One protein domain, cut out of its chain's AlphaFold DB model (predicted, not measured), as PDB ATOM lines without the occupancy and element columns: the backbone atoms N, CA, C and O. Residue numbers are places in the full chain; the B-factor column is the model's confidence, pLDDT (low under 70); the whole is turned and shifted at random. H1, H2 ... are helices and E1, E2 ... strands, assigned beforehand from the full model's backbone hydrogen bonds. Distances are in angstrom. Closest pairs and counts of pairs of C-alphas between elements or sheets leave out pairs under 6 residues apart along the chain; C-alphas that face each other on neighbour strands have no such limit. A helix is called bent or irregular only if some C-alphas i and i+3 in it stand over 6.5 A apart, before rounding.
ATOM      1  N   ASP A 141     -26.482  23.942  30.724       92.88
ATOM      2  CA  ASP A 141     -25.115  23.420  30.760       92.88
ATOM      3  C   ASP A 141     -24.992  22.187  31.673       92.88
ATOM      4  O   ASP A 141     -25.934  21.869  32.411       92.88
ATOM      5  N   SER A 142     -23.832  21.519  31.668       89.50
ATOM      6  CA  SER A 142     -23.541  20.372  32.551       89.50
ATOM      7  C   SER A 142     -23.751  20.698  34.027       89.50
ATOM      8  O   SER A 142     -24.281  19.879  34.776       89.50
ATOM      9  N   ASP A 143     -23.425  21.929  34.414       86.81
ATOM     10  CA  ASP A 143     -23.461  22.398  35.801       86.81
ATOM     11  C   ASP A 143     -24.877  22.875  36.199       86.81
ATOM     12  O   ASP A 143     -25.099  23.495  37.238       86.81
ATOM     13  N   GLY A 144     -25.870  22.640  35.333       90.62
ATOM     14  CA  GLY A 144     -27.263  23.026  35.538       90.62
ATOM     15  C   GLY A 144     -27.553  24.506  35.279       90.62
ATOM     16  O   GLY A 144     -28.704  24.924  35.387       90.62
ATOM     17  N   THR A 145     -26.559  25.303  34.907       94.25
ATOM     18  CA  THR A 145     -26.716  26.730  34.608       94.25
ATOM     19  C   THR A 145     -27.388  26.955  33.251       94.25
ATOM     20  O   THR A 145     -27.157  26.220  32.295       94.25
ATOM     21  N   LEU A 146     -28.237  27.978  33.151       96.44
ATOM     22  CA  LEU A 146     -28.910  28.379  31.919       96.44
ATOM     23  C   LEU A 146     -28.048  29.378  31.140       96.44
ATOM     24  O   LEU A 146     -27.614  30.398  31.679       96.44
ATOM     25  N   ILE A 147     -27.836  29.095  29.858       95.19
ATOM     26  CA  ILE A 147     -27.041  29.892  28.927       95.19
ATOM     27  C   ILE A 147     -27.970  30.556  27.913       95.19
ATOM     28  O   ILE A 147     -28.688  29.880  27.170       95.19
ATOM     29  N   PHE A 148     -27.905  31.885  27.854       94.69
ATOM     30  CA  PHE A 148     -28.589  32.715  26.865       94.69
ATOM     31  C   PHE A 148     -27.579  33.202  25.815       94.69
ATOM     32  O   PHE A 148     -26.495  33.663  26.168       94.69
ATOM     33  N   GLU A 149     -27.932  33.104  24.529       86.19
ATOM     34  CA  GLU A 149     -27.017  33.292  23.384       86.19
ATOM     35  C   GLU A 149     -26.254  34.626  23.390       86.19
ATOM     36  O   GLU A 149     -25.059  34.653  23.113       86.19
ATOM     37  N   LYS A 150     -26.930  35.723  23.746       83.31
ATOM     38  CA  LYS A 150     -26.372  37.085  23.704       83.31
ATOM     39  C   LYS A 150     -26.053  37.668  25.076       83.31
ATOM     40  O   LYS A 150     -25.709  38.837  25.166       83.31
ATOM     41  N   GLU A 151     -26.170  36.874  26.135       88.56
ATOM     42  CA  GLU A 151     -25.987  37.379  27.490       88.56
ATOM     43  C   GLU A 151     -25.091  36.435  28.290       88.56
ATOM     44  O   GLU A 151     -25.590  35.480  28.886       88.56
ATOM     45  N   PRO A 152     -23.761  36.641  28.285       87.00
ATOM     46  CA  PRO A 152     -22.833  35.729  28.928       87.00
ATOM     47  C   PRO A 152     -22.825  35.830  30.457       87.00
ATOM     48  O   PRO A 152     -22.425  34.876  31.125       87.00
ATOM     49  N   VAL A 153     -23.262  36.962  31.018       89.25
ATOM     50  CA  VAL A 153     -23.201  37.213  32.463       89.25
ATOM     51  C   VAL A 153     -24.421  36.636  33.169       89.25
ATOM     52  O   VAL A 153     -24.297  36.112  34.276       89.25
ATOM     53  N   PHE A 154     -25.596  36.705  32.542       94.75
ATOM     54  CA  PHE A 154     -26.822  36.162  33.113       94.75
ATOM     55  C   PHE A 154     -26.831  34.635  33.038       94.75
ATOM     56  O   PHE A 154     -26.927  34.029  31.967       94.75
ATOM     57  N   ARG A 155     -26.679  34.014  34.208       94.62
ATOM     58  CA  ARG A 155     -26.453  32.577  34.378       94.62
ATOM     59  C   ARG A 155     -27.281  32.014  35.548       94.62
ATOM     60  O   ARG A 155     -26.714  31.476  36.497       94.62
ATOM     61  N   PRO A 156     -28.618  32.186  35.565       96.62
ATOM     62  CA  PRO A 156     -29.466  31.517  36.551       96.62
ATOM     63  C   PRO A 156     -29.402  29.999  36.349       96.62
ATOM     64  O   PRO A 156     -29.212  29.534  35.232       96.62
ATOM     65  N   ASN A 157     -29.601  29.210  37.402       96.94
ATOM     66  CA  ASN A 157     -29.648  27.742  37.309       96.94
ATOM     67  C   ASN A 157     -31.022  27.155  37.667       96.94
ATOM     68  O   ASN A 157     -31.188  25.933  37.712       96.94
ATOM     69  N   LEU A 158     -32.020  28.022  37.874       97.88
ATOM     70  CA  LEU A 158     -33.426  27.651  37.999       97.88
ATOM     71  C   LEU A 158     -34.268  28.298  36.899       97.88
ATOM     72  O   LEU A 158     -34.191  29.510  36.689       97.88
ATOM     73  N   THR A 159     -35.119  27.518  36.239       97.94
ATOM     74  CA  THR A 159     -36.135  28.035  35.308       97.94
ATOM     75  C   THR A 159     -37.284  28.710  36.066       97.94
ATOM     76  O   THR A 159     -37.486  28.439  37.254       97.94
ATOM     77  N   PRO A 160     -38.092  29.557  35.404       97.88
ATOM     78  CA  PRO A 160     -39.327  30.071  35.997       97.88
ATOM     79  C   PRO A 160     -40.243  28.965  36.541       97.88
ATOM     80  O   PRO A 160     -40.740  29.073  37.660       97.88
ATOM     81  N   GLU A 161     -40.388  27.864  35.800       97.31
ATOM     82  CA  GLU A 161     -41.130  26.675  36.230       97.31
ATOM     83  C   GLU A 161     -40.591  26.096  37.546       97.31
ATOM     84  O   GLU A 161     -41.355  25.834  38.476       97.31
ATOM     85  N   GLU A 162     -39.273  25.934  37.665       97.75
ATOM     86  CA  GLU A 162     -38.640  25.400  38.875       97.75
ATOM     87  C   GLU A 162     -38.789  26.344  40.077       97.75
ATOM     88  O   GLU A 162     -38.892  25.884  41.217       97.75
ATOM     89  N   ILE A 163     -38.820  27.661  39.844       97.75
ATOM     90  CA  ILE A 163     -39.074  28.666  40.885       97.75
ATOM     91  C   ILE A 163     -40.519  28.555  41.390       97.75
ATOM     92  O   ILE A 163     -40.731  28.563  42.609       97.75
ATOM     93  N   LEU A 164     -41.496  28.415  40.485       96.44
ATOM     94  CA  LEU A 164     -42.914  28.262  40.834       96.44
ATOM     95  C   LEU A 164     -43.178  26.965  41.590       96.44
ATOM     96  O   LEU A 164     -43.739  26.997  42.683       96.44
ATOM     97  N   LYS A 165     -42.710  25.832  41.056       96.12
ATOM     98  CA  LYS A 165     -42.891  24.509  41.672       96.12
ATOM     99  C   LYS A 165     -42.239  24.397  43.044       96.12
ATOM    100  O   LYS A 165     -42.692  23.630  43.885       96.12
ATOM    101  N   ALA A 166     -41.191  25.174  43.295       96.06
ATOM    102  CA  ALA A 166     -40.563  25.232  44.603       96.06
ATOM    103  C   ALA A 166     -41.232  26.223  45.578       96.06
ATOM    104  O   ALA A 166     -40.683  26.482  46.653       96.06
ATOM    105  N   GLY A 167     -42.374  26.793  45.183       95.62
ATOM    106  CA  GLY A 167     -43.211  27.659  46.005       95.62
ATOM    107  C   GLY A 167     -42.541  28.973  46.361       95.62
ATOM    108  O   GLY A 167     -42.803  29.506  47.423       95.62
ATOM    109  N   SER A 168     -41.643  29.499  45.522       95.62
ATOM    110  CA  SER A 168     -40.673  30.499  45.983       95.62
ATOM    111  C   SER A 168     -41.310  31.764  46.585       95.62
ATOM    112  O   SER A 168     -40.743  32.357  47.488       95.62
ATOM    113  N   PHE A 169     -42.508  32.155  46.154       96.12
ATOM    114  CA  PHE A 169     -43.168  33.392  46.591       96.12
ATOM    115  C   PHE A 169     -44.272  33.185  47.641       96.12
ATOM    116  O   PHE A 169     -45.159  34.034  47.757       96.12
ATOM    117  N   GLY A 170     -44.256  32.072  48.378       95.56
ATOM    118  CA  GLY A 170     -45.236  31.795  49.431       95.56
ATOM    119  C   GLY A 170     -46.675  31.793  48.936       95.56
ATOM    120  O   GLY A 170     -47.549  32.341  49.596       95.56
ATOM    121  N   GLY A 171     -46.903  31.302  47.716       94.94
ATOM    122  CA  GLY A 171     -48.232  31.276  47.111       94.94
ATOM    123  C   GLY A 171     -48.683  32.574  46.446       94.94
ATOM    124  O   GLY A 171     -49.748  32.600  45.850       94.94
ATOM    125  N   THR A 172     -47.899  33.655  46.529       95.94
ATOM    126  CA  THR A 172     -48.372  35.014  46.192       95.94
ATOM    127  C   THR A 172     -47.786  35.605  44.907       95.94
ATOM    128  O   THR A 172     -47.921  36.806  44.673       95.94
ATOM    129  N   ALA A 173     -47.121  34.796  44.074       94.19
ATOM    130  CA  ALA A 173     -46.414  35.265  42.872       94.19
ATOM    131  C   ALA A 173     -47.310  36.098  41.936       94.19
ATOM    132  O   ALA A 173     -46.892  37.127  41.404       94.19
ATOM    133  N   PHE A 174     -48.562  35.666  41.790       96.19
ATOM    134  CA  PHE A 174     -49.573  36.256  40.925       96.19
ATOM    135  C   PHE A 174     -50.793  36.746  41.701       96.19
ATOM    136  O   PHE A 174     -51.849  36.937  41.117       96.19
ATOM    137  N   ARG A 175     -50.674  37.004  43.011       95.56
ATOM    138  CA  ARG A 175     -51.808  37.520  43.791       95.56
ATOM    139  C   ARG A 175     -52.358  38.823  43.205       95.56
ATOM    140  O   ARG A 175     -51.625  39.593  42.569       95.56
ATOM    141  N   SER A 176     -53.629  39.090  43.489       95.88
ATOM    142  CA  SER A 176     -54.263  40.375  43.196       95.88
ATOM    143  C   SER A 176     -53.514  41.503  43.923       95.88
ATOM    144  O   SER A 176     -53.263  41.418  45.127       95.88
ATOM    145  N   HIS A 177     -53.096  42.538  43.192       94.75
ATOM    146  CA  HIS A 177     -52.321  43.663  43.732       94.75
ATOM    147  C   HIS A 177     -52.649  44.941  42.964       94.75
ATOM    148  O   HIS A 177     -52.619  44.940  41.737       94.75
ATOM    149  N   PHE A 178     -52.928  46.036  43.671       96.38
ATOM    150  CA  PHE A 178     -53.099  47.340  43.032       96.38
ATOM    151  C   PHE A 178     -51.728  47.893  42.646       96.38
ATOM    152  O   PHE A 178     -50.948  48.273  43.525       96.38
ATOM    153  N   SER A 179     -51.420  47.927  41.348       95.44
ATOM    154  CA  SER A 179     -50.151  48.471  40.884       95.44
ATOM    155  C   SER A 179     -50.209  49.987  40.846       95.44
ATOM    156  O   SER A 179     -51.005  50.587  40.127       95.44
ATOM    157  N   ARG A 180     -49.295  50.622  41.577       94.06
ATOM    158  CA  ARG A 180     -49.132  52.081  41.540       94.06
ATOM    159  C   ARG A 180     -48.471  52.568  40.257       94.06
ATOM    160  O   ARG A 180     -48.548  53.754  39.964       94.06
ATOM    161  N   ILE A 181     -47.809  51.661  39.545       93.19
ATOM    162  CA  ILE A 181     -47.106  51.937  38.296       93.19
ATOM    163  C   ILE A 181     -48.102  51.996  37.134       93.19
ATOM    164  O   ILE A 181     -48.060  52.937  36.355       93.19
ATOM    165  N   LEU A 182     -49.038  51.042  37.066       93.81
ATOM    166  CA  LEU A 182     -50.101  51.031  36.049       93.81
ATOM    167  C   LEU A 182     -51.375  51.775  36.473       93.81
ATOM    168  O   LEU A 182     -52.295  51.925  35.673       93.81
ATOM    169  N   ASN A 183     -51.452  52.200  37.737       94.94
ATOM    170  CA  ASN A 183     -52.649  52.773  38.352       94.94
ATOM    171  C   ASN A 183     -53.901  51.888  38.159       94.94
ATOM    172  O   ASN A 183     -55.004  52.375  37.913       94.94
ATOM    173  N   SER A 184     -53.715  50.569  38.237       95.44
ATOM    174  CA  SER A 184     -54.744  49.565  37.965       95.44
ATOM    175  C   SER A 184     -54.544  48.312  38.817       95.44
ATOM    176  O   SER A 184     -53.476  48.072  39.389       95.44
ATOM    177  N   GLN A 185     -55.599  47.506  38.934       95.88
ATOM    178  CA  GLN A 185     -55.538  46.231  39.641       95.88
ATOM    179  C   GLN A 185     -54.911  45.159  38.744       95.88
ATOM    180  O   GLN A 185     -55.427  44.882  37.663       95.88
ATOM    181  N   LEU A 186     -53.840  44.515  39.212       95.44
ATOM    182  CA  LEU A 186     -53.260  43.351  38.546       95.44
ATOM    183  C   LEU A 186     -54.133  42.121  38.792       95.44
ATOM    184  O   LEU A 186     -54.461  41.807  39.942       95.44
ATOM    185  N   SER A 187     -54.488  41.421  37.714       94.56
ATOM    186  CA  SER A 187     -55.401  40.283  37.770       94.56
ATOM    187  C   SER A 187     -54.703  39.050  38.340       94.56
ATOM    188  O   SER A 187     -53.581  38.747  37.934       94.56
ATOM    189  N   PRO A 188     -55.350  38.264  39.218       93.69
ATOM    190  CA  PRO A 188     -54.806  36.974  39.617       93.69
ATOM    191  C   PRO A 188     -54.622  36.007  38.442       93.69
ATOM    192  O   PRO A 188     -53.847  35.074  38.580       93.69
ATOM    193  N   SER A 189     -55.263  36.232  37.289       93.69
ATOM    194  CA  SER A 189     -55.100  35.420  36.074       93.69
ATOM    195  C   SER A 189     -53.856  35.755  35.239       93.69
ATOM    196  O   SER A 189     -53.624  35.111  34.225       93.69
ATOM    197  N   ASP A 190     -53.008  36.711  35.646       94.00
ATOM    198  CA  ASP A 190     -51.810  37.093  34.874       94.00
ATOM    199  C   ASP A 190     -50.820  35.928  34.649       94.00
ATOM    200  O   ASP A 190     -49.977  35.992  33.757       94.00
ATOM    201  N   TYR A 191     -50.901  34.853  35.443       94.88
ATOM    202  CA  TYR A 191     -50.085  33.655  35.226       94.88
ATOM    203  C   TYR A 191     -50.461  32.887  33.949       94.88
ATOM    204  O   TYR A 191     -49.651  32.094  33.465       94.88
ATOM    205  N   GLU A 192     -51.659  33.113  33.394       95.75
ATOM    206  CA  GLU A 192     -52.135  32.491  32.151       95.75
ATOM    207  C   GLU A 192     -51.331  32.942  30.925       95.75
ATOM    208  O   GLU A 192     -51.326  32.252  29.907       95.75
ATOM    209  N   GLU A 193     -50.584  34.048  31.032       95.50
ATOM    210  CA  GLU A 193     -49.612  34.470  30.018       95.50
ATOM    211  C   GLU A 193     -48.501  33.420  29.808       95.50
ATOM    212  O   GLU A 193     -47.889  33.345  28.741       95.50
ATOM    213  N   PHE A 194     -48.217  32.601  30.825       96.44
ATOM    214  CA  PHE A 194     -47.115  31.645  30.806       96.44
ATOM    215  C   PHE A 194     -47.570  30.224  30.448       96.44
ATOM    216  O   PHE A 194     -48.728  29.856  30.677       96.44
ATOM    217  N   PRO A 195     -46.657  29.376  29.924       96.94
ATOM    218  CA  PRO A 195     -46.985  28.013  29.534       96.94
ATOM    219  C   PRO A 195     -47.680  27.225  30.645       96.94
ATOM    220  O   PRO A 195     -47.164  27.095  31.755       96.94
ATOM    221  N   ARG A 196     -48.820  26.609  30.309       96.06
ATOM    222  CA  ARG A 196     -49.614  25.797  31.247       96.06
ATOM    223  C   ARG A 196     -48.835  24.645  31.878       96.06
ATOM    224  O   ARG A 196     -49.158  24.215  32.982       96.06
ATOM    225  N   SER A 197     -47.793  24.155  31.209       96.56
ATOM    226  CA  SER A 197     -46.893  23.133  31.749       96.56
ATOM    227  C   SER A 197     -46.178  23.578  33.030       96.56
ATOM    228  O   SER A 197     -45.925  22.735  33.889       96.56
ATOM    229  N   TRP A 198     -45.912  24.878  33.209       96.19
ATOM    230  CA  TRP A 198     -45.167  25.390  34.364       96.19
ATOM    231  C   TRP A 198     -45.915  25.225  35.686       96.19
ATOM    232  O   TRP A 198     -45.293  25.028  36.730       96.19
ATOM    233  N   TYR A 199     -47.244  25.276  35.633       94.31
ATOM    234  CA  TYR A 199     -48.130  25.147  36.788       94.31
ATOM    235  C   TYR A 199     -49.061  23.932  36.698       94.31
ATOM    236  O   TYR A 199     -49.964  23.769  37.516       94.31
ATOM    237  N   SER A 200     -48.827  23.036  35.737       93.69
ATOM    238  CA  SER A 200     -49.550  21.770  35.654       93.69
ATOM    239  C   SER A 200     -49.264  20.914  36.891       93.69
ATOM    240  O   SER A 200     -48.105  20.698  37.254       93.69
ATOM    241  N   GLY A 201     -50.328  20.447  37.549       91.94
ATOM    242  CA  GLY A 201     -50.245  19.648  38.775       91.94
ATOM    243  C   GLY A 201     -50.002  20.449  40.059       91.94
ATOM    244  O   GLY A 201     -49.901  19.842  41.122       91.94
ATOM    245  N   LEU A 202     -49.921  21.783  39.987       93.19
ATOM    246  CA  LEU A 202     -49.929  22.648  41.166       93.19
ATOM    247  C   LEU A 202     -51.352  23.120  41.464       93.19
ATOM    248  O   LEU A 202     -52.125  23.414  40.555       93.19
ATOM    249  N   ASP A 203     -51.667  23.252  42.749       94.81
ATOM    250  CA  ASP A 203     -52.827  24.020  43.193       94.81
ATOM    251  C   ASP A 203     -52.537  25.509  42.952       94.81
ATOM    252  O   ASP A 203     -51.708  26.116  43.636       94.81
ATOM    253  N   THR A 204     -53.170  26.085  41.931       93.88
ATOM    254  CA  THR A 204     -52.934  27.469  41.504       93.88
ATOM    255  C   THR A 204     -53.323  28.474  42.582       93.88
ATOM    256  O   THR A 204     -52.604  29.454  42.783       93.88
ATOM    257  N   GLU A 205     -54.399  28.213  43.326       93.94
ATOM    258  CA  GLU A 205     -54.862  29.101  44.393       93.94
ATOM    259  C   GLU A 205     -53.862  29.139  45.543       93.94
ATOM    260  O   GLU A 205     -53.552  30.206  46.070       93.94
ATOM    261  N   LYS A 206     -53.279  27.986  45.874       94.56
ATOM    262  CA  LYS A 206     -52.297  27.875  46.952       94.56
ATOM    263  C   LYS A 206     -50.887  28.323  46.554       94.56
ATOM    264  O   LYS A 206     -50.195  28.935  47.364       94.56
ATOM    265  N   TYR A 207     -50.427  28.006  45.342       94.38
ATOM    266  CA  TYR A 207     -49.030  28.220  44.929       94.38
ATOM    267  C   TYR A 207     -48.796  29.501  44.117       94.38
ATOM    268  O   TYR A 207     -47.654  29.972  44.066       94.38
ATOM    269  N   LEU A 208     -49.831  30.085  43.504       94.50
ATOM    270  CA  LEU A 208     -49.685  31.236  42.603       94.50
ATOM    271  C   LEU A 208     -50.503  32.456  43.024       94.50
ATOM    272  O   LEU A 208     -49.963  33.565  42.989       94.50
ATOM    273  N   THR A 209     -51.772  32.277  43.390       96.25
ATOM    274  CA  THR A 209     -52.727  33.386  43.561       96.25
ATOM    275  C   THR A 209     -53.235  33.567  44.987       96.25
ATOM    276  O   THR A 209     -54.225  34.271  45.185       96.25
ATOM    277  N   SER A 210     -52.565  32.981  45.980       96.06
ATOM    278  CA  SER A 210     -52.938  33.133  47.386       96.06
ATOM    279  C   SER A 210     -52.939  34.610  47.769       96.06
ATOM    280  O   SER A 210     -52.031  35.368  47.414       96.06
ATOM    281  N   THR A 211     -53.958  35.033  48.512       93.62
ATOM    282  CA  THR A 211     -54.052  36.406  49.024       93.62
ATOM    283  C   THR A 211     -52.955  36.679  50.052       93.62
ATOM    284  O   THR A 211     -52.342  37.750  50.051       93.62
ATOM    285  N   GLU A 212     -52.675  35.691  50.903       93.81
ATOM    286  CA  GLU A 212     -51.707  35.785  51.989       93.81
ATOM    287  C   GLU A 212     -50.452  34.964  51.700       93.81
ATOM    288  O   GLU A 212     -50.488  33.935  51.025       93.81
ATOM    289  N   TYR A 213     -49.319  35.444  52.214       95.44
ATOM    290  CA  TYR A 213     -48.044  34.755  52.063       95.44
ATOM    291  C   TYR A 213     -47.968  33.574  53.026       95.44
ATOM    292  O   TYR A 213     -47.888  33.779  54.238       95.44
ATOM    293  N   ASP A 214     -47.886  32.364  52.484       96.06
ATOM    294  CA  ASP A 214     -47.698  31.139  53.251       96.06
ATOM    295  C   ASP A 214     -46.247  30.653  53.130       96.06
ATOM    296  O   ASP A 214     -45.790  30.243  52.068       96.06
ATOM    297  N   ALA A 215     -45.487  30.687  54.225       96.44
ATOM    298  CA  ALA A 215     -44.112  30.191  54.214       96.44
ATOM    299  C   ALA A 215     -44.030  28.656  54.110       96.44
ATOM    300  O   ALA A 215     -42.979  28.144  53.732       96.44
ATOM    301  N   SER A 216     -45.107  27.925  54.421       95.75
ATOM    302  CA  SER A 216     -45.123  26.458  54.425       95.75
ATOM    303  C   SER A 216     -45.015  25.852  53.025       95.75
ATOM    304  O   SER A 216     -44.524  24.734  52.876       95.75
ATOM    305  N   VAL A 217     -45.413  26.598  51.986       95.62
ATOM    306  CA  VAL A 217     -45.283  26.151  50.589       95.62
ATOM    307  C   VAL A 217     -43.887  26.378  50.020       95.62
ATOM    308  O   VAL A 217     -43.540  25.805  48.987       95.62
ATOM    309  N   ASN A 218     -43.073  27.201  50.681       96.69
ATOM    310  CA  ASN A 218     -41.716  27.484  50.246       96.69
ATOM    311  C   ASN A 218     -40.818  26.269  50.467       96.69
ATOM    312  O   ASN A 218     -40.832  25.664  51.538       96.69
ATOM    313  N   LYS A 219     -39.900  26.014  49.530       96.06
ATOM    314  CA  LYS A 219     -38.871  24.973  49.681       96.06
ATOM    315  C   LYS A 219     -38.108  25.026  51.015       96.06
ATOM    316  O   LYS A 219     -37.756  23.975  51.541       96.06
ATOM    317  N   TYR A 220     -37.811  26.221  51.530       96.56
ATOM    318  CA  TYR A 220     -37.052  26.392  52.777       96.56
ATOM    319  C   TYR A 220     -37.920  26.739  53.995       96.56
ATOM    320  O   TYR A 220     -37.367  27.040  55.049       96.56
ATOM    321  N   GLY A 221     -39.252  26.740  53.870       96.75
ATOM    322  CA  GLY A 221     -40.162  26.955  55.000       96.75
ATOM    323  C   GLY A 221     -40.096  28.344  55.651       96.75
ATOM    324  O   GLY A 221     -40.547  28.513  56.780       96.75
ATOM    325  N   VAL A 222     -39.499  29.344  54.990       97.06
ATOM    326  CA  VAL A 222     -39.288  30.688  55.557       97.06
ATOM    327  C   VAL A 222     -39.727  31.784  54.603       97.06
ATOM    328  O   VAL A 222     -39.520  31.684  53.394       97.06
ATOM    329  N   LYS A 223     -40.274  32.873  55.149       96.00
ATOM    330  CA  LYS A 223     -40.553  34.094  54.387       96.00
ATOM    331  C   LYS A 223     -39.255  34.831  54.078       96.00
ATOM    332  O   LYS A 223     -38.447  35.090  54.968       96.00
ATOM    333  N   ALA A 224     -39.078  35.211  52.819       94.00
ATOM    334  CA  ALA A 224     -37.966  36.043  52.385       94.00
ATOM    335  C   ALA A 224     -38.426  37.061  51.336       94.00
ATOM    336  O   ALA A 224     -39.468  36.895  50.705       94.00
ATOM    337  N   GLY A 225     -37.605  38.086  51.112       89.19
ATOM    338  CA  GLY A 225     -37.885  39.133  50.132       89.19
ATOM    339  C   GLY A 225     -38.848  40.216  50.627       89.19
ATOM    340  O   GLY A 225     -39.451  40.120  51.693       89.19
ATOM    341  N   GLN A 226     -38.932  41.273  49.826       91.62
ATOM    342  CA  GLN A 226     -39.825  42.414  50.021       91.62
ATOM    343  C   GLN A 226     -41.124  42.213  49.233       91.62
ATOM    344  O   GLN A 226     -41.126  41.532  48.205       91.62
ATOM    345  N   ALA A 227     -42.212  42.823  49.690       92.81
ATOM    346  CA  ALA A 227     -43.494  42.810  48.997       92.81
ATOM    347  C   ALA A 227     -43.470  43.685  47.731       92.81
ATOM    348  O   ALA A 227     -42.722  44.656  47.652       92.81
ATOM    349  N   LEU A 228     -44.346  43.392  46.760       93.94
ATOM    350  CA  LEU A 228     -44.397  44.117  45.482       93.94
ATOM    351  C   LEU A 228     -44.559  45.640  45.658       93.94
ATOM    352  O   LEU A 228     -43.866  46.403  44.999       93.94
ATOM    353  N   HIS A 229     -45.367  46.092  46.625       93.94
ATOM    354  CA  HIS A 229     -45.515  47.524  46.925       93.94
ATOM    355  C   HIS A 229     -44.201  48.199  47.372       93.94
ATOM    356  O   HIS A 229     -43.982  49.378  47.103       93.94
ATOM    357  N   GLU A 230     -43.316  47.476  48.068       94.94
ATOM    358  CA  GLU A 230     -42.005  47.990  48.482       94.94
ATOM    359  C   GLU A 230     -41.072  48.107  47.276       94.94
ATOM    360  O   GLU A 230     -40.308  49.064  47.179       94.94
ATOM    361  N   TRP A 231     -41.176  47.170  46.328       95.00
ATOM    362  CA  TRP A 231     -40.441  47.234  45.067       95.00
ATOM    363  C   TRP A 231     -40.898  48.411  44.204       95.00
ATOM    364  O   TRP A 231     -40.058  49.086  43.613       95.00
ATOM    365  N   GLU A 232     -42.206  48.682  44.150       95.19
ATOM    366  CA  GLU A 232     -42.755  49.868  43.481       95.19
ATOM    367  C   GLU A 232     -42.243  51.155  44.146       95.19
ATOM    368  O   GLU A 232     -41.755  52.053  43.466       95.19
ATOM    369  N   ASN A 233     -42.267  51.227  45.484       94.50
ATOM    370  CA  ASN A 233     -41.751  52.377  46.235       94.50
ATOM    371  C   ASN A 233     -40.247  52.616  46.037       94.50
ATOM    372  O   ASN A 233     -39.806  53.758  46.131       94.50
ATOM    373  N   ALA A 234     -39.472  51.556  45.800       94.00
ATOM    374  CA  ALA A 234     -38.035  51.625  45.549       94.00
ATOM    375  C   ALA A 234     -37.678  51.916  44.076       94.00
ATOM    376  O   ALA A 234     -36.495  51.911  43.728       94.00
ATOM    377  N   GLY A 235     -38.673  52.098  43.195       93.31
ATOM    378  CA  GLY A 235     -38.456  52.325  41.763       93.31
ATOM    379  C   GLY A 235     -37.884  51.105  41.032       93.31
ATOM    380  O   GLY A 235     -37.137  51.235  40.065       93.31
ATOM    381  N   TRP A 236     -38.154  49.891  41.523       93.38
ATOM    382  CA  TRP A 236     -37.600  48.660  40.945       93.38
ATOM    383  C   TRP A 236     -38.501  48.005  39.898       93.38
ATOM    384  O   TRP A 236     -38.009  47.160  39.141       93.38
ATOM    385  N   VAL A 237     -39.776  48.385  39.864       94.75
ATOM    386  CA  VAL A 237     -40.819  47.881  38.960       94.75
ATOM    387  C   VAL A 237     -40.997  48.859  37.797       94.75
ATOM    388  O   VAL A 237     -40.940  50.067  38.006       94.75
ATOM    389  N   ARG A 238     -41.194  48.329  36.587       93.25
ATOM    390  CA  ARG A 238     -41.438  49.085  35.345       93.25
ATOM    391  C   ARG A 238     -42.824  48.757  34.805       93.25
ATOM    392  O   ARG A 238     -43.330  47.678  35.107       93.25
ATOM    393  N   GLN A 239     -43.405  49.636  33.985       93.44
ATOM    394  CA  GLN A 239     -44.730  49.398  33.394       93.44
ATOM    395  C   GLN A 239     -44.763  48.121  32.549       93.44
ATOM    396  O   GLN A 239     -45.736  47.375  32.600       93.44
ATOM    397  N   LEU A 240     -43.664  47.828  31.842       93.19
ATOM    398  CA  LEU A 240     -43.522  46.606  31.051       93.19
ATOM    399  C   LEU A 240     -43.697  45.336  31.886       93.19
ATOM    400  O   LEU A 240     -44.246  44.370  31.375       93.19
ATOM    401  N   ASP A 241     -43.253  45.319  33.145       96.00
ATOM    402  CA  ASP A 241     -43.312  44.159  34.042       96.00
ATOM    403  C   ASP A 241     -43.834  44.581  35.424       96.00
ATOM    404  O   ASP A 241     -43.052  44.705  36.378       96.00
ATOM    405  N   PRO A 242     -45.154  44.805  35.567       95.69
ATOM    406  CA  PRO A 242     -45.749  45.350  36.787       95.69
ATOM    407  C   PRO A 242     -45.653  44.407  37.997       95.69
ATOM    408  O   PRO A 242     -45.761  44.848  39.138       95.69
ATOM    409  N   ARG A 243     -45.396  43.109  37.782       95.62
ATOM    410  CA  ARG A 243     -45.105  42.133  38.850       95.62
ATOM    411  C   ARG A 243     -43.615  42.049  39.193       95.62
ATOM    412  O   ARG A 243     -43.191  41.195  39.973       95.62
ATOM    413  N   GLY A 244     -42.811  42.950  38.638       95.88
ATOM    414  CA  GLY A 244     -41.400  43.114  38.945       95.88
ATOM    415  C   GLY A 244     -40.511  42.027  38.344       95.88
ATOM    416  O   GLY A 244     -40.791  41.456  37.291       95.88
ATOM    417  N   TRP A 245     -39.401  41.754  39.036       96.44
ATOM    418  CA  TRP A 245     -38.312  40.896  38.549       96.44
ATOM    419  C   TRP A 245     -38.778  39.524  38.056       96.44
ATOM    420  O   TRP A 245     -38.299  39.052  37.031       96.44
ATOM    421  N   PHE A 246     -39.691  38.868  38.776       97.31
ATOM    422  CA  PHE A 246     -40.065  37.501  38.430       97.31
ATOM    423  C   PHE A 246     -40.834  37.431  37.105       97.31
ATOM    424  O   PHE A 246     -40.549  36.563  36.285       97.31
ATOM    425  N   GLN A 247     -41.741  38.379  36.850       97.25
ATOM    426  CA  GLN A 247     -42.435  38.473  35.565       97.25
ATOM    427  C   GLN A 247     -41.475  38.844  34.435       97.25
ATOM    428  O   GLN A 247     -41.525  38.206  33.382       97.25
ATOM    429  N   TRP A 248     -40.551  39.785  34.679       97.62
ATOM    430  CA  TRP A 248     -39.472  40.065  33.731       97.62
ATOM    431  C   TRP A 248     -38.704  38.783  33.387       97.62
ATOM    432  O   TRP A 248     -38.541  38.468  32.211       97.62
ATOM    433  N   TYR A 249     -38.319  37.988  34.392       98.06
ATOM    434  CA  TYR A 249     -37.568  36.752  34.180       98.06
ATOM    435  C   TYR A 249     -38.372  35.711  33.395       98.06
ATOM    436  O   TYR A 249     -37.826  35.081  32.491       98.06
ATOM    437  N   CYS A 250     -39.670  35.562  33.676       97.88
ATOM    438  CA  CYS A 250     -40.547  34.664  32.924       97.88
ATOM    439  C   CYS A 250     -40.589  35.031  31.433       97.88
ATOM    440  O   CYS A 250     -40.358  34.179  30.575       97.88
ATOM    441  N   ARG A 251     -40.825  36.309  31.113       97.19
ATOM    442  CA  ARG A 251     -40.863  36.792  29.724       97.19
ATOM    443  C   ARG A 251     -39.490  36.747  29.048       97.19
ATOM    444  O   ARG A 251     -39.406  36.370  27.879       97.19
ATOM    445  N   TYR A 252     -38.420  37.081  29.770       96.88
ATOM    446  CA  TYR A 252     -37.046  36.983  29.274       96.88
ATOM    447  C   TYR A 252     -36.684  35.531  28.931       96.88
ATOM    448  O   TYR A 252     -36.124  35.257  27.868       96.88
ATOM    449  N   TYR A 253     -37.064  34.580  29.788       97.25
ATOM    450  CA  TYR A 253     -36.875  33.148  29.553       97.25
ATOM    451  C   TYR A 253     -37.611  32.662  28.294       97.25
ATOM    452  O   TYR A 253     -37.059  31.870  27.536       97.25
ATOM    453  N   LEU A 254     -38.814  33.184  28.030       96.38
ATOM    454  CA  LEU A 254     -39.602  32.909  26.817       96.38
ATOM    455  C   LEU A 254     -39.126  33.680  25.570       96.38
ATOM    456  O   LEU A 254     -39.769  33.626  24.525       96.38
ATOM    457  N   GLY A 255     -38.011  34.405  25.670       95.06
ATOM    458  CA  GLY A 255     -37.351  35.028  24.528       95.06
ATOM    459  C   GLY A 255     -37.672  36.505  24.305       95.06
ATOM    460  O   GLY A 255     -37.132  37.086  23.368       95.06
ATOM    461  N   ARG A 256     -38.498  37.152  25.143       94.75
ATOM    462  CA  ARG A 256     -38.699  38.610  25.058       94.75
ATOM    463  C   ARG A 256     -37.398  39.333  25.411       94.75
ATOM    464  O   ARG A 256     -36.759  38.979  26.401       94.75
ATOM    465  N   ARG A 257     -37.030  40.352  24.637       93.31
ATOM    466  CA  ARG A 257     -35.906  41.245  24.942       93.31
ATOM    467  C   ARG A 257     -36.378  42.689  24.987       93.31
ATOM    468  O   ARG A 257     -37.208  43.078  24.172       93.31
ATOM    469  N   THR A 258     -35.903  43.449  25.965       91.62
ATOM    470  CA  THR A 258     -36.268  44.860  26.163       91.62
ATOM    471  C   THR A 258     -35.060  45.657  26.654       91.62
ATOM    472  O   THR A 258     -34.061  45.083  27.088       91.62
ATOM    473  N   ARG A 259     -35.143  46.992  26.640       89.94
ATOM    474  CA  ARG A 259     -34.094  47.858  27.216       89.94
ATOM    475  C   ARG A 259     -33.882  47.642  28.718       89.94
ATOM    476  O   ARG A 259     -32.800  47.902  29.234       89.94
ATOM    477  N   ASP A 260     -34.892  47.138  29.430       93.00
ATOM    478  CA  ASP A 260     -34.782  46.876  30.870       93.00
ATOM    479  C   ASP A 260     -33.882  45.669  31.187       93.00
ATOM    480  O   ASP A 260     -33.466  45.498  32.338       93.00
ATOM    481  N   ASP A 261     -33.550  44.846  30.185       94.56
ATOM    482  CA  ASP A 261     -32.782  43.615  30.366       94.56
ATOM    483  C   ASP A 261     -31.436  43.880  31.043       94.56
ATOM    484  O   ASP A 261     -31.115  43.233  32.041       94.56
ATOM    485  N   GLU A 262     -30.680  44.879  30.584       93.75
ATOM    486  CA  GLU A 262     -29.368  45.214  31.152       93.75
ATOM    487  C   GLU A 262     -29.457  45.550  32.644       93.75
ATOM    488  O   GLU A 262     -28.662  45.073  33.464       93.75
ATOM    489  N   ARG A 263     -30.467  46.342  33.034       94.69
ATOM    490  CA  ARG A 263     -30.698  46.712  34.435       94.69
ATOM    491  C   ARG A 263     -31.013  45.475  35.267       94.69
ATOM    492  O   ARG A 263     -30.484  45.321  36.371       94.69
ATOM    493  N   GLN A 264     -31.874  44.604  34.762       96.12
ATOM    494  CA  GLN A 264     -32.327  43.413  35.469       96.12
ATOM    495  C   GLN A 264     -31.187  42.393  35.612       96.12
ATOM    496  O   GLN A 264     -30.923  41.917  36.720       96.12
ATOM    497  N   ILE A 265     -30.415  42.159  34.552       95.88
ATOM    498  CA  ILE A 265     -29.219  41.307  34.563       95.88
ATOM    499  C   ILE A 265     -28.174  41.842  35.547       95.88
ATOM    500  O   ILE A 265     -27.634  41.086  36.359       95.88
ATOM    501  N   LYS A 266     -27.937  43.159  35.568       94.88
ATOM    502  CA  LYS A 266     -27.027  43.795  36.531       94.88
ATOM    503  C   LYS A 266     -27.489  43.607  37.978       94.88
ATOM    504  O   LYS A 266     -26.666  43.329  38.856       94.88
ATOM    505  N   ARG A 267     -28.795  43.720  38.252       95.38
ATOM    506  CA  ARG A 267     -29.363  43.444  39.586       95.38
ATOM    507  C   ARG A 267     -29.148  41.989  39.983       95.38
ATOM    508  O   ARG A 267     -28.672  41.738  41.089       95.38
ATOM    509  N   TRP A 268     -29.433  41.055  39.079       97.00
ATOM    510  CA  TRP A 268     -29.186  39.634  39.305       97.00
ATOM    511  C   TRP A 268     -27.712  39.350  39.602       97.00
ATOM    512  O   TRP A 268     -27.401  38.678  40.587       97.00
ATOM    513  N   ALA A 269     -26.794  39.937  38.832       95.62
ATOM    514  CA  ALA A 269     -25.360  39.775  39.036       95.62
ATOM    515  C   ALA A 269     -24.907  40.282  40.421       95.62
ATOM    516  O   ALA A 269     -24.060  39.660  41.060       95.62
ATOM    517  N   GLY A 270     -25.518  41.357  40.930       95.62
ATOM    518  CA  GLY A 270     -25.282  41.861  42.289       95.62
ATOM    519  C   GLY A 270     -25.872  40.993  43.413       95.62
ATOM    520  O   GLY A 270     -25.491  41.127  44.577       95.62
ATOM    521  N   VAL A 271     -26.812  40.098  43.107       95.38
ATOM    522  CA  VAL A 271     -27.450  39.196  44.084       95.38
ATOM    523  C   VAL A 271     -26.769  37.826  44.078       95.38
ATOM    524  O   VAL A 271     -26.347  37.356  45.141       95.38
ATOM    525  N   CYS A 272     -26.618  37.236  42.891       93.38
ATOM    526  CA  CYS A 272     -26.210  35.846  42.675       93.38
ATOM    527  C   CYS A 272     -24.951  35.693  41.809       93.38
ATOM    528  O   CYS A 272     -24.364  34.615  41.785       93.38
ATOM    529  N   GLY A 273     -24.540  36.740  41.089       88.81
ATOM    530  CA  GLY A 273     -23.513  36.632  40.056       88.81
ATOM    531  C   GLY A 273     -22.121  36.239  40.579       88.81
ATOM    532  O   GLY A 273     -21.828  36.433  41.763       88.81
ATOM    533  N   PRO A 274     -21.228  35.742  39.700       79.75
ATOM    534  CA  PRO A 274     -19.896  35.258  40.076       79.75
ATOM    535  C   PRO A 274     -19.045  36.284  40.833       79.75
ATOM    536  O   PRO A 274     -18.519  35.982  41.898       79.75
ATOM    537  N   SER A 275     -18.971  37.518  40.326       72.62
ATOM    538  CA  SER A 275     -18.089  38.562  40.875       72.62
ATOM    539  C   SER A 275     -18.778  39.507  41.866       72.62
ATOM    540  O   SER A 275     -18.103  40.237  42.588       72.62
ATOM    541  N   GLY A 276     -20.116  39.527  41.896       77.75
ATOM    542  CA  GLY A 276     -20.907  40.537  42.612       77.75
ATOM    543  C   GLY A 276     -22.003  39.987  43.520       77.75
ATOM    544  O   GLY A 276     -22.681  40.779  44.169       77.75
ATOM    545  N   GLY A 277     -22.189  38.665  43.586       90.69
ATOM    546  CA  GLY A 277     -23.321  38.033  44.256       90.69
ATOM    547  C   GLY A 277     -23.299  38.192  45.773       90.69
ATOM    548  O   GLY A 277     -22.831  37.309  46.491       90.69
ATOM    549  N   ARG A 278     -23.846  39.302  46.288       95.25
ATOM    550  CA  ARG A 278     -23.828  39.626  47.726       95.25
ATOM    551  C   ARG A 278     -24.455  38.526  48.579       95.25
ATOM    552  O   ARG A 278     -23.927  38.190  49.637       95.25
ATOM    553  N   PHE A 279     -25.569  37.959  48.115       96.75
ATOM    554  CA  PHE A 279     -26.300  36.929  48.844       96.75
ATOM    555  C   PHE A 279     -25.662  35.559  48.644       96.75
ATOM    556  O   PHE A 279     -25.582  34.804  49.610       96.75
ATOM    557  N   LYS A 280     -25.138  35.271  47.443       96.25
ATOM    558  CA  LYS A 280     -24.364  34.050  47.184       96.25
ATOM    559  C   LYS A 280     -23.163  33.978  48.126       96.25
ATOM    560  O   LYS A 280     -23.041  33.036  48.903       96.25
ATOM    561  N   ASN A 281     -22.348  35.028  48.149       95.50
ATOM    562  CA  ASN A 281     -21.148  35.101  48.977       95.50
ATOM    563  C   ASN A 281     -21.483  35.084  50.475       95.50
ATOM    564  O   ASN A 281     -20.772  34.465  51.262       95.50
ATOM    565  N   ALA A 282     -22.577  35.734  50.889       96.50
ATOM    566  CA  ALA A 282     -23.041  35.668  52.274       96.50
ATOM    567  C   ALA A 282     -23.459  34.246  52.684       96.50
ATOM    568  O   ALA A 282     -23.169  33.838  53.806       96.50
ATOM    569  N   LEU A 283     -24.112  33.489  51.795       97.31
ATOM    570  CA  LEU A 283     -24.469  32.095  52.053       97.31
ATOM    571  C   LEU A 283     -23.218  31.224  52.198       97.31
ATOM    572  O   LEU A 283     -23.085  30.535  53.206       97.31
ATOM    573  N   VAL A 284     -22.286  31.308  51.244       96.50
ATOM    574  CA  VAL A 284     -21.041  30.522  51.260       96.50
ATOM    575  C   VAL A 284     -20.240  30.780  52.538       96.50
ATOM    576  O   VAL A 284     -19.879  29.835  53.232       96.50
ATOM    577  N   LYS A 285     -20.061  32.050  52.930       95.81
ATOM    578  CA  LYS A 285     -19.381  32.420  54.185       95.81
ATOM    579  C   LYS A 285     -20.019  31.786  55.420       95.81
ATOM    580  O   LYS A 285     -19.307  31.364  56.324       95.81
ATOM    581  N   LYS A 286     -21.352  31.733  55.485       96.94
ATOM    582  CA  LYS A 286     -22.064  31.148  56.630       96.94
ATOM    583  C   LYS A 286     -21.958  29.624  56.668       96.94
ATOM    584  O   LYS A 286     -21.837  29.062  57.752       96.94
ATOM    585  N   ILE A 287     -21.964  28.969  55.509       97.31
ATOM    586  CA  ILE A 287     -21.705  27.525  55.409       97.31
ATOM    587  C   ILE A 287     -20.274  27.220  55.867       97.31
ATOM    588  O   ILE A 287     -20.076  26.368  56.728       97.31
ATOM    589  N   ALA A 288     -19.295  27.985  55.378       95.44
ATOM    590  CA  ALA A 288     -17.893  27.850  55.765       95.44
ATOM    591  C   ALA A 288     -17.692  28.016  57.280       95.44
ATOM    592  O   ALA A 288     -17.030  27.205  57.920       95.44
ATOM    593  N   ALA A 289     -18.315  29.042  57.869       96.12
ATOM    594  CA  ALA A 289     -18.211  29.338  59.297       96.12
ATOM    595  C   ALA A 289     -18.824  28.254  60.198       96.12
ATOM    596  O   ALA A 289     -18.418  28.111  61.345       96.12
ATOM    597  N   THR A 290     -19.802  27.504  59.689       94.75
ATOM    598  CA  THR A 290     -20.450  26.400  60.414       94.75
ATOM    599  C   THR A 290     -19.815  25.042  60.108       94.75
ATOM    600  O   THR A 290     -20.256  24.036  60.656       94.75
ATOM    601  N   ASN A 291     -18.788  25.005  59.246       92.56
ATOM    602  CA  ASN A 291     -18.195  23.781  58.706       92.56
ATOM    603  C   ASN A 291     -19.256  22.804  58.149       92.56
ATOM    604  O   ASN A 291     -19.149  21.585  58.287       92.56
ATOM    605  N   GLY A 292     -20.327  23.364  57.577       91.81
ATOM    606  CA  GLY A 292     -21.467  22.615  57.063       91.81
ATOM    607  C   GLY A 292     -21.274  22.149  55.622       91.81
ATOM    608  O   GLY A 292     -20.367  22.586  54.912       91.81
ATOM    609  N   LYS A 293     -22.176  21.281  55.151       95.38
ATOM    610  CA  LYS A 293     -22.219  20.888  53.734       95.38
ATOM    611  C   LYS A 293     -22.791  22.027  52.883       95.38
ATOM    612  O   LYS A 293     -23.736  22.702  53.294       95.38
ATOM    613  N   TRP A 294     -22.284  22.197  51.659       94.62
ATOM    614  CA  TRP A 294     -22.714  23.258  50.730       94.62
ATOM    615  C   TRP A 294     -24.235  23.265  50.474       94.62
ATOM    616  O   TRP A 294     -24.867  24.322  50.343       94.62
ATOM    617  N   ASN A 295     -24.853  22.083  50.470       95.31
ATOM    618  CA  ASN A 295     -26.273  21.878  50.196       95.31
ATOM    619  C   ASN A 295     -27.169  21.803  51.442       95.31
ATOM    620  O   ASN A 295     -28.370  21.602  51.281       95.31
ATOM    621  N   ASP A 296     -26.638  21.986  52.655       96.31
ATOM    622  CA  ASP A 296     -27.425  21.862  53.885       96.31
ATOM    623  C   ASP A 296     -28.526  22.946  53.962       96.31
ATOM    624  O   ASP A 296     -28.208  24.138  54.101       96.31
ATOM    625  N   PRO A 297     -29.820  22.575  53.875       95.38
ATOM    626  CA  PRO A 297     -30.921  23.531  53.826       95.38
ATOM    627  C   PRO A 297     -31.137  24.276  55.150       95.38
ATOM    628  O   PRO A 297     -31.750  25.344  55.131       95.38
ATOM    629  N   SER A 298     -30.626  23.759  56.273       96.38
ATOM    630  CA  SER A 298     -30.763  24.387  57.594       96.38
ATOM    631  C   SER A 298     -29.885  25.635  57.748       96.38
ATOM    632  O   SER A 298     -30.198  26.543  58.520       96.38
ATOM    633  N   ILE A 299     -28.812  25.737  56.957       96.75
ATOM    634  CA  ILE A 299     -27.887  26.866  57.018       96.75
ATOM    635  C   ILE A 299     -28.453  28.032  56.208       96.75
ATOM    636  O   ILE A 299     -28.464  28.023  54.975       96.75
ATOM    637  N   SER A 300     -28.870  29.082  56.919       97.12
ATOM    638  CA  SER A 300     -29.396  30.334  56.348       97.12
ATOM    639  C   SER A 300     -30.532  30.147  55.331       97.12
ATOM    640  O   SER A 300     -30.429  30.644  54.201       97.12
ATOM    641  N   PRO A 301     -31.654  29.521  55.735       97.62
ATOM    642  CA  PRO A 301     -32.789  29.254  54.851       97.62
ATOM    643  C   PRO A 301     -33.334  30.532  54.198       97.62
ATOM    644  O   PRO A 301     -33.691  30.517  53.026       97.62
ATOM    645  N   ILE A 302     -33.295  31.678  54.893       97.62
ATOM    646  CA  ILE A 302     -33.745  32.972  54.348       97.62
ATOM    647  C   ILE A 302     -32.884  33.418  53.158       97.62
ATOM    648  O   ILE A 302     -33.409  33.922  52.164       97.62
ATOM    649  N   ILE A 303     -31.560  33.229  53.222       97.56
ATOM    650  CA  ILE A 303     -30.667  33.587  52.110       97.56
ATOM    651  C   ILE A 303     -30.875  32.608  50.953       97.56
ATOM    652  O   ILE A 303     -30.952  33.041  49.807       97.56
ATOM    653  N   ARG A 304     -31.035  31.310  51.244       97.81
ATOM    654  CA  ARG A 304     -31.334  30.297  50.224       97.81
ATOM    655  C   ARG A 304     -32.654  30.584  49.501       97.81
ATOM    656  O   ARG A 304     -32.686  30.546  48.274       97.81
ATOM    657  N   GLN A 305     -33.700  30.946  50.241       97.75
ATOM    658  CA  GLN A 305     -34.991  31.372  49.697       97.75
ATOM    659  C   GLN A 305     -34.849  32.656  48.869       97.75
ATOM    660  O   GLN A 305     -35.373  32.749  47.764       97.75
ATOM    661  N   THR A 306     -34.079  33.633  49.362       97.31
ATOM    662  CA  THR A 306     -33.811  34.877  48.625       97.31
ATOM    663  C   THR A 306     -33.147  34.588  47.285       97.31
ATOM    664  O   THR A 306     -33.626  35.066  46.267       97.31
ATOM    665  N   LEU A 307     -32.083  33.786  47.262       97.62
ATOM    666  CA  LEU A 307     -31.401  33.386  46.030       97.62
ATOM    667  C   LEU A 307     -32.344  32.671  45.053       97.62
ATOM    668  O   LEU A 307     -32.297  32.922  43.849       97.62
ATOM    669  N   GLN A 308     -33.258  31.858  45.583       97.19
ATOM    670  CA  GLN A 308     -34.250  31.150  44.791       97.19
ATOM    671  C   GLN A 308     -35.237  32.088  44.080       97.19
ATOM    672  O   GLN A 308     -35.556  31.841  42.918       97.19
ATOM    673  N   HIS A 309     -35.650  33.202  44.702       96.88
ATOM    674  CA  HIS A 309     -36.441  34.243  44.019       96.88
ATOM    675  C   HIS A 309     -35.722  34.821  42.792       96.88
ATOM    676  O   HIS A 309     -36.360  35.251  41.832       96.88
ATOM    677  N   TRP A 310     -34.389  34.837  42.829       97.50
ATOM    678  CA  TRP A 310     -33.525  35.327  41.757       97.50
ATOM    679  C   TRP A 310     -33.077  34.211  40.801       97.50
ATOM    680  O   TRP A 310     -32.117  34.387  40.055       97.50
ATOM    681  N   GLY A 311     -33.751  33.057  40.812       97.12
ATOM    682  CA  GLY A 311     -33.471  31.952  39.895       97.12
ATOM    683  C   GLY A 311     -32.115  31.290  40.106       97.12
ATOM    684  O   GLY A 311     -31.544  30.733  39.170       97.12
ATOM    685  N   TYR A 312     -31.586  31.361  41.327       97.38
ATOM    686  CA  TYR A 312     -30.294  30.790  41.671       97.38
ATOM    687  C   TYR A 312     -30.389  29.856  42.878       97.38
ATOM    688  O   TYR A 312     -31.047  30.137  43.883       97.38
ATOM    689  N   ARG A 313     -29.665  28.745  42.806       96.38
ATOM    690  CA  ARG A 313     -29.409  27.819  43.904       96.38
ATOM    691  C   ARG A 313     -27.910  27.569  43.972       96.38
ATOM    692  O   ARG A 313     -27.298  27.307  42.952       96.38
ATOM    693  N   LEU A 314     -27.323  27.643  45.163       95.81
ATOM    694  CA  LEU A 314     -25.895  27.365  45.329       95.81
ATOM    695  C   LEU A 314     -25.575  25.942  44.854       95.81
ATOM    696  O   LEU A 314     -26.288  25.027  45.267       95.81
ATOM    697  N   THR A 315     -24.543  25.786  44.022       94.38
ATOM    698  CA  THR A 315     -23.993  24.489  43.602       94.38
ATOM    699  C   THR A 315     -22.699  24.180  44.353       94.38
ATOM    700  O   THR A 315     -22.175  25.026  45.088       94.38
ATOM    701  N   GLU A 316     -22.200  22.956  44.199       94.19
ATOM    702  CA  GLU A 316     -20.913  22.565  44.771       94.19
ATOM    703  C   GLU A 316     -19.763  23.329  44.116       94.19
ATOM    704  O   GLU A 316     -18.904  23.848  44.826       94.19
ATOM    705  N   GLU A 317     -19.784  23.485  42.790       92.19
ATOM    706  CA  GLU A 317     -18.748  24.204  42.047       92.19
ATOM    707  C   GLU A 317     -18.661  25.667  42.498       92.19
ATOM    708  O   GLU A 317     -17.574  26.160  42.791       92.19
ATOM    709  N   ASP A 318     -19.806  26.345  42.641       92.19
ATOM    710  CA  ASP A 318     -19.871  27.725  43.133       92.19
ATOM    711  C   ASP A 318     -19.397  27.862  44.589       92.19
ATOM    712  O   ASP A 318     -18.845  28.896  44.974       92.19
ATOM    713  N   TYR A 319     -19.638  26.843  45.421       93.88
ATOM    714  CA  TYR A 319     -19.151  26.815  46.797       93.88
ATOM    715  C   TYR A 319     -17.631  26.626  46.848       93.88
ATOM    716  O   TYR A 319     -16.958  27.336  47.594       93.88
ATOM    717  N   LEU A 320     -17.091  25.707  46.045       93.12
ATOM    718  CA  LEU A 320     -15.656  25.431  45.969       93.12
ATOM    719  C   LEU A 320     -14.880  26.602  45.358       93.12
ATOM    720  O   LEU A 320     -13.838  26.963  45.887       93.12
ATOM    721  N   ALA A 321     -15.414  27.247  44.318       90.31
ATOM    722  CA  ALA A 321     -14.784  28.386  43.643       90.31
ATOM    723  C   ALA A 321     -14.637  29.645  44.521       90.31
ATOM    724  O   ALA A 321     -13.982  30.609  44.123       90.31
ATOM    725  N   TYR A 322     -15.281  29.674  45.689       85.75
ATOM    726  CA  TYR A 322     -15.144  30.766  46.648       85.75
ATOM    727  C   TYR A 322     -13.819  30.715  47.435       85.75
ATOM    728  O   TYR A 322     -13.375  31.759  47.924       85.75
TER     729      TYR A 322
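AT A GLANCE: This is residues 141 to 322 of the 323 residues of an uncharacterized protein of Schizopora paradoxa (UniProt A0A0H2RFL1). Short helices and long loops make one compact body, with a small two-stranded hairpin, E1 and E2, at one end of its longest axis and the helices H7 and H9 at the other. H6 and H7 follow each other nearly in one line, H8 folds back beside H7, H1 and H5 meet at a steep angle near the middle, and the short helices H2, H3 and H4 lie towards the hairpin's side. The printed part has 182 residues, with named elements in the order H1 E1 E2 H2 H3 H4 H5 H6 H7 H8 H9, and its sheet is antiparallel. The class is mostly helix, though named elements hold 75 of the 182 residues. The whole is compact, with a radius of gyration of the C-alphas of 16.1 A and spans of 48 by 37 by 33 A.

HOW THE PARTS SIT: E1, residues 177 to 179, and E2, residues 184 to 186, form an antiparallel hairpin, with N 179 and O 184 2.8 A apart and N 186 and O 177 2.8 A apart, within hydrogen-bond range. The closest C-alphas of E1 and H4, residues 228 to 233, are those of Ser 179 and His 229, 7.7 A apart. H2, residues 188 to 193, is near H5, residues 245 to 253. H1, residues 160 to 165, touches H5 at a steep tilt of 60 degrees, opposite ways; their closest C-alphas, of Pro 160 and Cys 250, are 5.7 A apart. H3, residues 204 to 207, is close to H1 but not clearly touching, with C-alphas 164 and 207 7.4 A apart. H6, residues 261 to 272, and H7, residues 278 to 289, touch only at the corner, closest at C-alphas 271 and 278, 5.2 A, with a shallow tilt of 12 degrees, the same way. H7, with residues 279 to 283 alone, touches H8, residues 301 to 309, in a helical hairpin at a shallow tilt of 31 degrees; C-alphas 283 and 303 are closest, 6.4 A apart. H9, residues 316 to 320, is close to H7 but not clearly touching, with C-alphas 284 and 319 6.1 A apart. Every O i to N i+4 pair is within hydrogen-bond range in H1 and H4 to H9; H2 has 0 of 2, beside 2 of 3 O i to N i+3 pairs, and H3 is too short for an i+4 pair.

IN THESE COORDINATES: E1 begins at C-alpha 177, (-52.321, 43.663, 43.732). H7 spans 16.5 A, H6 16.0 A, H8 12.5 A and H5 12.0 A from first to last C-alpha. H2 is irregular: C-alphas 188 and 191 are 7.3 A apart. H1 begins at C-alpha 160, (-39.327, 30.071, 35.997), and H9 ends at C-alpha 320, (-15.656, 25.431, 45.969).

THE WHOLE: The two C-alphas farthest apart, of Asn 183 and Asn 291, are 49.4 A apart. The printed part has no cut; the links H1 to E1, H3 to H4, H4 to H5 and H7 to H8 are long. Mean pLDDT of the printed part is 94.6, and no printed residue is under 70.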